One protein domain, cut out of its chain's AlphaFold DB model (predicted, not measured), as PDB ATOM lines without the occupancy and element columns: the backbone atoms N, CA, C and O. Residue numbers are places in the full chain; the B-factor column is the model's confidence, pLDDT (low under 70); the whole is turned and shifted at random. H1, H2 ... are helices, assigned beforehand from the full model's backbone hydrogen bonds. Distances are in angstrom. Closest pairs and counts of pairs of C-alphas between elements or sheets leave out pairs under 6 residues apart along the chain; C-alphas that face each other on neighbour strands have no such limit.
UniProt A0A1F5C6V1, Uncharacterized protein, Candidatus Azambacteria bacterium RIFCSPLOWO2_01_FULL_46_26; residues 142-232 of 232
ATOM      1  N   ALA A 142     131.400 147.679 106.052       92.81
ATOM      2  CA  ALA A 142     131.200 148.955 105.374       92.81
ATOM      3  C   ALA A 142     129.826 149.536 105.753       92.81
ATOM      4  O   ALA A 142     128.886 148.785 106.021       92.81
ATOM      5  N   ASP A 143     129.707 150.860 105.830       92.56
ATOM      6  CA  ASP A 143     128.542 151.493 106.455       92.56
ATOM      7  C   ASP A 143     127.220 151.140 105.756       92.56
ATOM      8  O   ASP A 143     126.277 150.741 106.433       92.56
ATOM      9  N   ILE A 144     127.170 151.172 104.422       91.25
ATOM     10  CA  ILE A 144     125.994 150.786 103.638       91.25
ATOM     11  C   ILE A 144     125.571 149.346 103.944       91.25
ATOM     12  O   ILE A 144     124.402 149.097 104.238       91.25
ATOM     13  N   ASP A 145     126.518 148.409 103.975       92.88
ATOM     14  CA  ASP A 145     126.255 147.002 104.288       92.88
ATOM     15  C   ASP A 145     125.830 146.822 105.746       92.88
ATOM     16  O   ASP A 145     125.035 145.941 106.068       92.88
ATOM     17  N   LEU A 146     126.360 147.644 106.654       95.31
ATOM     18  CA  LEU A 146     126.009 147.606 108.063       95.31
ATOM     19  C   LEU A 146     124.578 148.104 108.285       95.31
ATOM     20  O   LEU A 146     123.784 147.402 108.912       95.31
ATOM     21  N   CYS A 147     124.254 149.286 107.757       94.00
ATOM     22  CA  CYS A 147     122.978 149.973 107.931       94.00
ATOM     23  C   CYS A 147     121.824 149.226 107.250       94.00
ATOM     24  O   CYS A 147     120.749 149.072 107.836       94.00
ATOM     25  N   THR A 148     122.047 148.697 106.044       92.94
ATOM     26  CA  THR A 148     121.012 147.994 105.264       92.94
ATOM     27  C   THR A 148     120.661 146.605 105.802       92.94
ATOM     28  O   THR A 148     119.673 146.021 105.360       92.94
ATOM     29  N   GLN A 149     121.374 146.100 106.819       93.88
ATOM     30  CA  GLN A 149     120.930 144.918 107.575       93.88
ATOM     31  C   GLN A 149     119.594 145.148 108.292       93.88
ATOM     32  O   GLN A 149     118.879 144.185 108.550       93.88
ATOM     33  N   CYS A 150     119.266 146.401 108.626       94.88
ATOM     34  CA  CYS A 150     117.979 146.785 109.213       94.88
ATOM     35  C   CYS A 150     117.198 147.741 108.297       94.88
ATOM     36  O   CYS A 150     115.987 147.601 108.149       94.88
ATOM     37  N   HIS A 151     117.877 148.678 107.629       92.38
ATOM     38  CA  HIS A 151     117.276 149.666 106.725       92.38
ATOM     39  C   HIS A 151     117.312 149.198 105.264       92.38
ATOM     40  O   HIS A 151     117.984 149.782 104.416       92.38
ATOM     41  N   MET A 152     116.627 148.093 104.974       90.00
ATOM     42  CA  MET A 152     116.740 147.370 103.694       90.00
ATOM     43  C   MET A 152     116.262 148.175 102.470       90.00
ATOM     44  O   MET A 152     116.640 147.871 101.336       90.00
ATOM     45  N   ASP A 153     115.420 149.184 102.689       86.56
ATOM     46  CA  ASP A 153     114.875 150.079 101.669       86.56
ATOM     47  C   ASP A 153     115.798 151.269 101.351       86.56
ATOM     48  O   ASP A 153     115.614 151.923 100.328       86.56
ATOM     49  N   LYS A 154     116.822 151.527 102.176       86.69
ATOM     50  CA  LYS A 154     117.728 152.685 102.064       86.69
ATOM     51  C   LYS A 154     119.018 152.340 101.323       86.69
ATOM     52  O   LYS A 154     120.114 152.448 101.866       86.69
ATOM     53  N   LYS A 155     118.870 151.870 100.085       80.19
ATOM     54  CA  LYS A 155     119.989 151.390  99.253       80.19
ATOM     55  C   LYS A 155     120.117 152.069  97.896       80.19
ATOM     56  O   LYS A 155     121.059 151.760  97.170       80.19
ATOM     57  N   ASP A 156     119.174 152.936  97.540       82.19
ATOM     58  CA  ASP A 156     119.327 153.747  96.342       82.19
ATOM     59  C   ASP A 156     119.949 155.085  96.681       82.19
ATOM     60  O   ASP A 156     119.536 155.772  97.609       82.19
ATOM     61  N   PHE A 157     120.940 155.429  95.882       81.44
ATOM     62  CA  PHE A 157     121.705 156.652  95.981       81.44
ATOM     63  C   PHE A 157     121.771 157.333  94.612       81.44
ATOM     64  O   PHE A 157     122.728 158.049  94.332       81.44
ATOM     65  N   SER A 158     120.754 157.120  93.765       81.62
ATOM     66  CA  SER A 158     120.585 157.763  92.454       81.62
ATOM     67  C   SER A 158     120.547 159.291  92.519       81.62
ATOM     68  O   SER A 158     120.799 159.952  91.514       81.62
ATOM     69  N   HIS A 159     120.325 159.856  93.711       82.69
ATOM     70  CA  HIS A 159     120.572 161.266  94.000       82.69
ATOM     71  C   HIS A 159     121.997 161.712  93.606       82.69
ATOM     72  O   HIS A 159     122.199 162.854  93.192       82.69
ATOM     73  N   PHE A 160     122.986 160.818  93.698       84.44
ATOM     74  CA  PHE A 160     124.365 161.078  93.303       84.44
ATOM     75  C   PHE A 160     124.674 160.527  91.901       84.44
ATOM     76  O   PHE A 160     124.242 159.427  91.550       84.44
ATOM     77  N   PRO A 161     125.527 161.215  91.116       86.94
ATOM     78  CA  PRO A 161     126.154 160.615  89.942       86.94
ATOM     79  C   PRO A 161     126.890 159.319  90.310       86.94
ATOM     80  O   PRO A 161     127.506 159.245  91.374       86.94
ATOM     81  N   ALA A 162     126.896 158.328  89.414       85.31
ATOM     82  CA  ALA A 162     127.411 156.982  89.700       85.31
ATOM     83  C   ALA A 162     128.849 156.959  90.262       85.31
ATOM     84  O   ALA A 162     129.122 156.256  91.234       85.31
ATOM     85  N   GLU A 163     129.757 157.762  89.698       87.75
ATOM     86  CA  GLU A 163     131.140 157.896  90.188       87.75
ATOM     87  C   GLU A 163     131.188 158.429  91.628       87.75
ATOM     88  O   GLU A 163     131.899 157.890  92.477       87.75
ATOM     89  N   LYS A 164     130.371 159.444  91.938       86.44
ATOM     90  CA  LYS A 164     130.322 160.028  93.281       86.44
ATOM     91  C   LYS A 164     129.669 159.080  94.282       86.44
ATOM     92  O   LYS A 164     130.164 158.955  95.397       86.44
ATOM     93  N   ALA A 165     128.610 158.377  93.880       84.62
ATOM     94  CA  ALA A 165     127.987 157.338  94.696       84.62
ATOM     95  C   ALA A 165     129.006 156.245  95.054       84.62
ATOM     96  O   ALA A 165     129.112 155.848  96.209       84.62
ATOM     97  N   LYS A 166     129.819 155.807  94.086       85.62
ATOM     98  CA  LYS A 166     130.883 154.821  94.307       85.62
ATOM     99  C   LYS A 166     131.953 155.321  95.280       85.62
ATOM    100  O   LYS A 166     132.323 154.582  96.190       85.62
ATOM    101  N   GLU A 167     132.432 156.554  95.111       87.00
ATOM    102  CA  GLU A 167     133.392 157.188  96.027       87.00
ATOM    103  C   GLU A 167     132.832 157.261  97.457       87.00
ATOM    104  O   GLU A 167     133.488 156.850  98.414       87.00
ATOM    105  N   LEU A 168     131.591 157.732  97.604       85.06
ATOM    106  CA  LEU A 168     130.938 157.868  98.903       85.06
ATOM    107  C   LEU A 168     130.655 156.512  99.546       85.06
ATOM    108  O   LEU A 168     130.894 156.367 100.738       85.06
ATOM    109  N   ASN A 169     130.240 155.498  98.785       83.62
ATOM    110  CA  ASN A 169     130.042 154.141  99.301       83.62
ATOM    111  C   ASN A 169     131.332 153.562  99.901       83.62
ATOM    112  O   ASN A 169     131.286 152.858 100.902       83.62
ATOM    113  N   GLN A 170     132.494 153.879  99.320       81.19
ATOM    114  CA  GLN A 170     133.792 153.479  99.874       81.19
ATOM    115  C   GLN A 170     134.196 154.312 101.099       81.19
ATOM    116  O   GLN A 170     134.942 153.844 101.960       81.19
ATOM    117  N   ALA A 171     133.752 155.568 101.170       78.38
ATOM    118  CA  ALA A 171     134.099 156.489 102.246       78.38
ATOM    119  C   ALA A 171     133.166 156.402 103.466       78.38
ATOM    120  O   ALA A 171     133.594 156.752 104.572       78.38
ATOM    121  N   GLY A 172     131.931 155.951 103.261       87.31
ATOM    122  CA  GLY A 172     130.845 155.948 104.227       87.31
ATOM    123  C   GLY A 172     129.671 156.835 103.786       87.31
ATOM    124  O   GLY A 172     129.564 157.976 104.245       87.31
ATOM    125  N   ILE A 173     128.804 156.356 102.886       89.06
ATOM    126  CA  ILE A 173     127.741 157.183 102.287       89.06
ATOM    127  C   ILE A 173     126.653 157.571 103.293       89.06
ATOM    128  O   ILE A 173     126.264 158.737 103.366       89.06
ATOM    129  N   CYS A 174     126.202 156.637 104.132       92.06
ATOM    130  CA  CYS A 174     125.167 156.884 105.136       92.06
ATOM    131  C   CYS A 174     125.695 157.878 106.169       92.06
ATOM    132  O   CYS A 174     125.041 158.861 106.527       92.06
ATOM    133  N   LEU A 175     126.945 157.651 106.576       92.31
ATOM    134  CA  LEU A 175     127.672 158.494 107.510       92.31
ATOM    135  C   LEU A 175     128.167 159.794 106.884       92.31
ATOM    136  O   LEU A 175     128.908 160.506 107.550       92.31
ATOM    137  N   THR A 176     127.822 160.130 105.640       90.31
ATOM    138  CA  THR A 176     128.104 161.457 105.077       90.31
ATOM    139  C   THR A 176     127.139 162.481 105.668       90.31
ATOM    140  O   THR A 176     127.588 163.520 106.155       90.31
ATOM    141  N   CYS A 177     125.857 162.122 105.751       91.00
ATOM    142  CA  CYS A 177     124.770 162.983 106.220       91.00
ATOM    143  C   CYS A 177     124.316 162.653 107.648       91.00
ATOM    144  O   CYS A 177     124.021 163.567 108.421       91.00
ATOM    145  N   HIS A 178     124.285 161.366 108.006       93.88
ATOM    146  CA  HIS A 178     123.776 160.908 109.296       93.88
ATOM    147  C   HIS A 178     124.884 160.743 110.344       93.88
ATOM    148  O   HIS A 178     126.028 160.402 110.033       93.88
ATOM    149  N   GLU A 179     124.518 160.951 111.605       93.81
ATOM    150  CA  GLU A 179     125.271 160.571 112.794       93.81
ATOM    151  C   GLU A 179     124.380 159.651 113.647       93.81
ATOM    152  O   GLU A 179     123.489 160.136 114.344       93.81
ATOM    153  N   PRO A 180     124.584 158.321 113.596       93.81
ATOM    154  CA  PRO A 180     123.702 157.348 114.245       93.81
ATOM    155  C   PRO A 180     123.730 157.421 115.775       93.81
ATOM    156  O   PRO A 180     122.858 156.856 116.424       93.81
ATOM    157  N   HIS A 181     124.714 158.097 116.371       93.62
ATOM    158  CA  HIS A 181     124.718 158.356 117.808       93.62
ATOM    159  C   HIS A 181     123.972 159.633 118.183       93.62
ATOM    160  O   HIS A 181     123.707 159.837 119.366       93.62
ATOM    161  N   ASN A 182     123.658 160.505 117.221       87.19
ATOM    162  CA  ASN A 182     123.095 161.817 117.499       87.19
ATOM    163  C   ASN A 182     121.671 161.719 118.066       87.19
ATOM    164  O   ASN A 182     121.012 160.683 117.989       87.19
ATOM    165  N   LYS A 183     121.221 162.825 118.647       86.25
ATOM    166  CA  LYS A 183     119.860 163.042 119.141       86.25
ATOM    167  C   LYS A 183     119.029 163.971 118.250       86.25
ATOM    168  O   LYS A 183     117.853 164.185 118.519       86.25
ATOM    169  N   GLU A 184     119.652 164.541 117.220       85.38
ATOM    170  CA  GLU A 184     118.991 165.447 116.283       85.38
ATOM    171  C   GLU A 184     117.941 164.730 115.429       85.38
ATOM    172  O   GLU A 184     118.005 163.516 115.198       85.38
ATOM    173  N   GLU A 185     116.988 165.506 114.914       82.88
ATOM    174  CA  GLU A 185     115.931 165.004 114.042       82.88
ATOM    175  C   GLU A 185     116.519 164.220 112.856       82.88
ATOM    176  O   GLU A 185     117.502 164.632 112.229       82.88
ATOM    177  N   LYS A 186     115.931 163.053 112.557       86.94
ATOM    178  CA  LYS A 186     116.385 162.131 111.495       86.94
ATOM    179  C   LYS A 186     117.859 161.700 111.632       86.94
ATOM    180  O   LYS A 186     118.429 161.172 110.676       86.94
ATOM    181  N   PHE A 187     118.479 161.894 112.800       92.38
ATOM    182  CA  PHE A 187     119.880 161.571 113.070       92.38
ATOM    183  C   PHE A 187     120.856 162.260 112.113       92.38
ATOM    184  O   PHE A 187     121.841 161.656 111.694       92.38
ATOM    185  N   LEU A 188     120.579 163.497 111.700       92.38
ATOM    186  CA  LEU A 188     121.496 164.257 110.851       92.38
ATOM    187  C   LEU A 188     122.692 164.781 111.657       92.38
ATOM    188  O   LEU A 188     122.617 164.996 112.866       92.38
ATOM    189  N   LYS A 189     123.825 164.996 110.987       92.12
ATOM    190  CA  LYS A 189     125.026 165.586 111.608       92.12
ATOM    191  C   LYS A 189     124.879 167.060 111.985       92.12
ATOM    192  O   LYS A 189     125.665 167.562 112.778       92.12
ATOM    193  N   MET A 190     123.953 167.749 111.333       91.06
ATOM    194  CA  MET A 190     123.670 169.179 111.452       91.06
ATOM    195  C   MET A 190     122.259 169.438 110.914       91.06
ATOM    196  O   MET A 190     121.571 168.488 110.528       91.06
ATOM    197  N   ALA A 191     121.830 170.698 110.856       90.50
ATOM    198  CA  ALA A 191     120.518 171.040 110.318       90.50
ATOM    199  C   ALA A 191     120.343 170.521 108.875       90.50
ATOM    200  O   ALA A 191     121.291 170.527 108.090       90.50
ATOM    201  N   GLU A 192     119.122 170.109 108.506       90.75
ATOM    202  CA  GLU A 192     118.818 169.506 107.193       90.75
ATOM    203  C   GLU A 192     119.369 170.335 106.029       90.75
ATOM    204  O   GLU A 192     120.105 169.824 105.184       90.75
ATOM    205  N   LYS A 193     119.092 171.641 106.044       90.31
ATOM    206  CA  LYS A 193     119.596 172.572 105.036       90.31
ATOM    207  C   LYS A 193     121.123 172.578 104.982       90.31
ATOM    208  O   LYS A 193     121.695 172.534 103.900       90.31
ATOM    209  N   GLU A 194     121.795 172.617 106.127       91.06
ATOM    210  CA  GLU A 194     123.258 172.670 106.184       91.06
ATOM    211  C   GLU A 194     123.897 171.400 105.613       91.06
ATOM    212  O   GLU A 194     124.877 171.508 104.879       91.06
ATOM    213  N   VAL A 195     123.310 170.217 105.852       91.25
ATOM    214  CA  VAL A 195     123.765 168.953 105.247       91.25
ATOM    215  C   VAL A 195     123.740 169.043 103.721       91.25
ATOM    216  O   VAL A 195     124.744 168.752 103.071       91.25
ATOM    217  N   CYS A 196     122.618 169.482 103.142       90.12
ATOM    218  CA  CYS A 196     122.479 169.624 101.692       90.12
ATOM    219  C   CYS A 196     123.489 170.636 101.131       90.12
ATOM    220  O   CYS A 196     124.113 170.402 100.092       90.12
ATOM    221  N   MET A 197     123.685 171.748 101.841       90.88
ATOM    222  CA  MET A 197     124.504 172.874 101.390       90.88
ATOM    223  C   MET A 197     126.018 172.619 101.464       90.88
ATOM    224  O   MET A 197     126.803 173.401 100.922       90.88
ATOM    225  N   GLN A 198     126.454 171.506 102.066       90.06
ATOM    226  CA  GLN A 198     127.848 171.057 101.954       90.06
ATOM    227  C   GLN A 198     128.244 170.797 100.495       90.06
ATOM    228  O   GLN A 198     129.390 171.042 100.110       90.06
ATOM    229  N   CYS A 199     127.286 170.343  99.679       89.25
ATOM    230  CA  CYS A 199     127.489 170.015  98.269       89.25
ATOM    231  C   CYS A 199     126.699 170.940  97.335       89.25
ATOM    232  O   CYS A 199     127.216 171.352  96.297       89.25
ATOM    233  N   HIS A 200     125.463 171.283  97.693       89.56
ATOM    234  CA  HIS A 200     124.598 172.137  96.886       89.56
ATOM    235  C   HIS A 200     124.842 173.612  97.200       89.56
ATOM    236  O   HIS A 200     124.811 174.025  98.354       89.56
ATOM    237  N   LYS A 201     125.082 174.430  96.173       90.19
ATOM    238  CA  LYS A 201     125.309 175.869  96.343       90.19
ATOM    239  C   LYS A 201     124.446 176.653  95.357       90.19
ATOM    240  O   LYS A 201     124.379 176.247  94.197       90.19
ATOM    241  N   PRO A 202     123.816 177.756  95.799       89.44
ATOM    242  CA  PRO A 202     123.079 178.634  94.908       89.44
ATOM    243  C   PRO A 202     124.037 179.248  93.892       89.44
ATOM    244  O   PRO A 202     125.175 179.597  94.227       89.44
ATOM    245  N   ALA A 203     123.572 179.373  92.654       88.38
ATOM    246  CA  ALA A 203     124.331 180.036  91.611       88.38
ATOM    247  C   ALA A 203     124.109 181.560  91.690       88.38
ATOM    248  O   ALA A 203     123.009 181.996  92.044       88.38
ATOM    249  N   PRO A 204     125.115 182.394  91.367       86.44
ATOM    250  CA  PRO A 204     124.958 183.851  91.377       86.44
ATOM    251  C   PRO A 204     123.875 184.378  90.422       86.44
ATOM    252  O   PRO A 204     123.349 185.464  90.640       86.44
ATOM    253  N   ASP A 205     123.558 183.623  89.371       91.81
ATOM    254  CA  ASP A 205     122.593 183.943  88.316       91.81
ATOM    255  C   ASP A 205     121.253 183.194  88.463       91.81
ATOM    256  O   ASP A 205     120.442 183.170  87.534       91.81
ATOM    257  N   ASP A 206     120.988 182.589  89.626       91.50
ATOM    258  CA  ASP A 206     119.704 181.945  89.898       91.50
ATOM    259  C   ASP A 206     118.536 182.944  89.811       91.50
ATOM    260  O   ASP A 206     118.596 184.073  90.296       91.50
ATOM    261  N   THR A 207     117.424 182.508  89.212       94.19
ATOM    262  CA  THR A 207     116.211 183.334  89.132       94.19
ATOM    263  C   THR A 207     115.643 183.610  90.530       94.19
ATOM    264  O   THR A 207     115.836 182.795  91.439       94.19
ATOM    265  N   PRO A 208     114.840 184.678  90.719       92.19
ATOM    266  CA  PRO A 208     114.190 184.945  92.004       92.19
ATOM    267  C   PRO A 208     113.393 183.746  92.541       92.19
ATOM    268  O   PRO A 208     113.379 183.491  93.744       92.19
ATOM    269  N   GLN A 209     112.776 182.960  91.651       90.00
ATOM    270  CA  GLN A 209     112.057 181.738  92.016       90.00
ATOM    271  C   GLN A 209     113.002 180.660  92.560       90.00
ATOM    272  O   GLN A 209     112.705 180.065  93.592       90.00
ATOM    273  N   LYS A 210     114.149 180.419  91.913       89.00
ATOM    274  CA  LYS A 210     115.152 179.468  92.418       89.00
ATOM    275  C   LYS A 210     115.740 179.932  93.744       89.00
ATOM    276  O   LYS A 210     115.877 179.135  94.667       89.00
ATOM    277  N   GLN A 211     116.016 181.226  93.878       88.31
ATOM    278  CA  GLN A 211     116.526 181.799  95.119       88.31
ATOM    279  C   GLN A 211     115.520 181.672  96.272       88.31
ATOM    280  O   GLN A 211     115.912 181.389  97.403       88.31
ATOM    281  N   ALA A 212     114.219 181.775  95.985       88.62
ATOM    282  CA  ALA A 212     113.171 181.459  96.949       88.62
ATOM    283  C   ALA A 212     113.178 179.971  97.356       88.62
ATOM    284  O   ALA A 212     113.036 179.678  98.542       88.62
ATOM    285  N   MET A 213     113.410 179.038  96.421       88.62
ATOM    286  CA  MET A 213     113.523 177.604  96.740       88.62
ATOM    287  C   MET A 213     114.729 177.300  97.639       88.62
ATOM    288  O   MET A 213     114.595 176.550  98.601       88.62
ATOM    289  N   TRP A 214     115.882 177.935  97.406       88.38
ATOM    290  CA  TRP A 214     117.053 177.816  98.290       88.38
ATOM    291  C   TRP A 214     116.795 178.318  99.717       88.38
ATOM    292  O   TRP A 214     117.470 177.906 100.664       88.38
ATOM    293  N   ASN A 215     115.825 179.214  99.892       86.75
ATOM    294  CA  ASN A 215     115.416 179.739 101.191       86.75
ATOM    295  C   ASN A 215     114.273 178.949 101.834       86.75
ATOM    296  O   ASN A 215     113.882 179.271 102.956       86.75
ATOM    297  N   PHE A 216     113.775 177.901 101.175       87.94
ATOM    298  CA  PHE A 216     112.737 177.056 101.738       87.94
ATOM    299  C   PHE A 216     113.261 176.293 102.978       87.94
ATOM    300  O   PHE A 216     114.407 175.836 102.960       87.94
ATOM    301  N   PRO A 217     112.471 176.149 104.062       82.44
ATOM    302  CA  PRO A 217     112.977 175.626 105.339       82.44
ATOM    303  C   PRO A 217     113.423 174.158 105.319       82.44
ATOM    304  O   PRO A 217     114.293 173.780 106.098       82.44
ATOM    305  N   GLN A 218     112.827 173.338 104.451       86.94
ATOM    306  CA  GLN A 218     113.016 171.883 104.415       86.94
ATOM    307  C   GLN A 218     113.202 171.403 102.970       86.94
ATOM    308  O   GLN A 218     112.266 171.391 102.169       86.94
ATOM    309  N   CYS A 219     114.422 171.010 102.617       88.31
ATOM    310  CA  CYS A 219     114.771 170.563 101.271       88.31
ATOM    311  C   CYS A 219     113.989 169.297 100.893       88.31
ATOM    312  O   CYS A 219     113.520 169.160  99.760       88.31
ATOM    313  N   VAL A 220     113.784 168.393 101.856       87.50
ATOM    314  CA  VAL A 220     113.164 167.084 101.601       87.50
ATOM    315  C   VAL A 220     111.647 167.132 101.412       87.50
ATOM    316  O   VAL A 220     111.049 166.121 101.059       87.50
ATOM    317  N   ALA A 221     111.011 168.294 101.598       86.81
ATOM    318  CA  ALA A 221     109.592 168.461 101.278       86.81
ATOM    319  C   ALA A 221     109.311 168.363  99.772       86.81
ATOM    320  O   ALA A 221     108.229 167.935  99.380       86.81
ATOM    321  N   CYS A 222     110.290 168.741  98.948       85.94
ATOM    322  CA  CYS A 222     110.229 168.609  97.494       85.94
ATOM    323  C   CYS A 222     111.229 167.563  96.976       85.94
ATOM    324  O   CYS A 222     110.944 166.875  96.002       85.94
ATOM    325  N   HIS A 223     112.388 167.417  97.631       86.12
ATOM    326  CA  HIS A 223     113.406 166.415  97.303       86.12
ATOM    327  C   HIS A 223     113.224 165.155  98.157       86.12
ATOM    328  O   HIS A 223     113.982 164.896  99.088       86.12
ATOM    329  N   ASN A 224     112.187 164.379  97.861       79.12
ATOM    330  CA  ASN A 224     111.805 163.183  98.619       79.12
ATOM    331  C   ASN A 224     112.554 161.898  98.197       79.12
ATOM    332  O   ASN A 224     112.610 160.939  98.968       79.12
ATOM    333  N   ASP A 225     113.195 161.888  97.027       77.56
ATOM    334  CA  ASP A 225     113.931 160.736  96.484       77.56
ATOM    335  C   ASP A 225     115.449 160.801  96.743       77.56
ATOM    336  O   ASP A 225     116.265 160.714  95.831       77.56
ATOM    337  N   ILE A 226     115.854 160.959  98.008       82.19
ATOM    338  CA  ILE A 226     117.285 161.022  98.388       82.19
ATOM    339  C   ILE A 226     117.865 159.626  98.653       82.19
ATOM    340  O   ILE A 226     118.990 159.321  98.273       82.19
ATOM    341  N   HIS A 227     117.070 158.785  99.309       81.00
ATOM    342  CA  HIS A 227     117.349 157.373  99.599       81.00
ATOM    343  C   HIS A 227     116.066 156.519  99.439       81.00
ATOM    344  O   HIS A 227     115.925 155.483 100.085       81.00
ATOM    345  N   HIS A 228     115.124 157.037  98.623       68.75
ATOM    346  CA  HIS A 228     113.761 156.605  98.237       68.75
ATOM    347  C   HIS A 228     112.532 156.909  99.121       68.75
ATOM    348  O   HIS A 228     112.443 156.421 100.254       68.75
ATOM    349  N   LEU A 229     111.527 157.558  98.489       48.88
ATOM    350  CA  LEU A 229     110.072 157.459  98.728       48.88
ATOM    351  C   LEU A 229     109.254 157.742  97.429       48.88
ATOM    352  O   LEU A 229     108.401 158.625  97.411       48.88
ATOM    353  N   THR A 230     109.397 156.938  96.368       38.84
ATOM    354  CA  THR A 230     108.266 156.701  95.446       38.84
ATOM    355  C   THR A 230     107.684 155.322  95.723       38.84
ATOM    356  O   THR A 230     108.129 154.295  95.216       38.84
ATOM    357  N   LYS A 231     106.607 155.283  96.509       43.97
ATOM    358  CA  LYS A 231     105.478 154.511  95.995       43.97
ATOM    359  C   LYS A 231     104.838 155.415  94.952       43.97
ATOM    360  O   LYS A 231     104.607 156.586  95.238       43.97
ATOM    361  N   LYS A 232     104.634 154.876  93.752       36.19
ATOM    362  CA  LYS A 232     103.584 155.383  92.867       36.19
ATOM    363  C   LYS A 232     102.332 155.731  93.668       36.19
ATOM    364  O   LYS A 232     102.005 154.934  94.580       36.19
TER     365      LYS A 232
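This is residues 142 to 232 of the 232 residues of an uncharacterized protein of Candidatus Azambacteria bacterium RIFCSPLOWO2_01_FULL_46_26 (UniProt A0A1F5C6V1). There is little regular structure: five short helices strung along loops, with H1, H2 and H3 grouped towards one end, H4 next along and H5 at the far end. The printed part has 91 residues, with 32 in named helices and no named strand; the class is all helix. It is only just compact, close to loose: radius of gyration of the C-alphas 14.4 A, spans 43 by 31 by 31 A.

H2, residues 162 to 171, is close to but not clearly touching H1, residues 143 to 147; their closest C-alphas, Asn 169 and Ile 144, are 6.8 A apart. H3, residues 174 to 177, touches H1, closest C-alphas Cys 174 and Ile 144, 6.3 A. H3 is close to but not clearly touching H2 (Thr 176 and Leu 168, closest C-alphas, 7.7 A) and H4, residues 192 to 197 (Cys 177 and Val 195, 6.1 A). H5, residues 208 to 214, is apart from H1 to H4. Every O i to N i+4 pair is within hydrogen-bond range in H1, H2, H4 and H5; H3 is too short for one.

First to last C-alpha, H2 measures 14.2 A, H5 9.9 A, H4 8.8 A, H3 6.2 A and H1 6.0 A. C-alpha 143 begins H1 at (128.542, 151.493, 106.455); C-alpha 214 ends H5 at (117.053, 177.816, 98.290).

The farthest C-alphas, Gln 149 and Asp 205, are 43.6 A apart. The printed part has no cut. The links H1 to H2 and H3 to H4 are long. Residues 228 to 232 have pLDDT under 70.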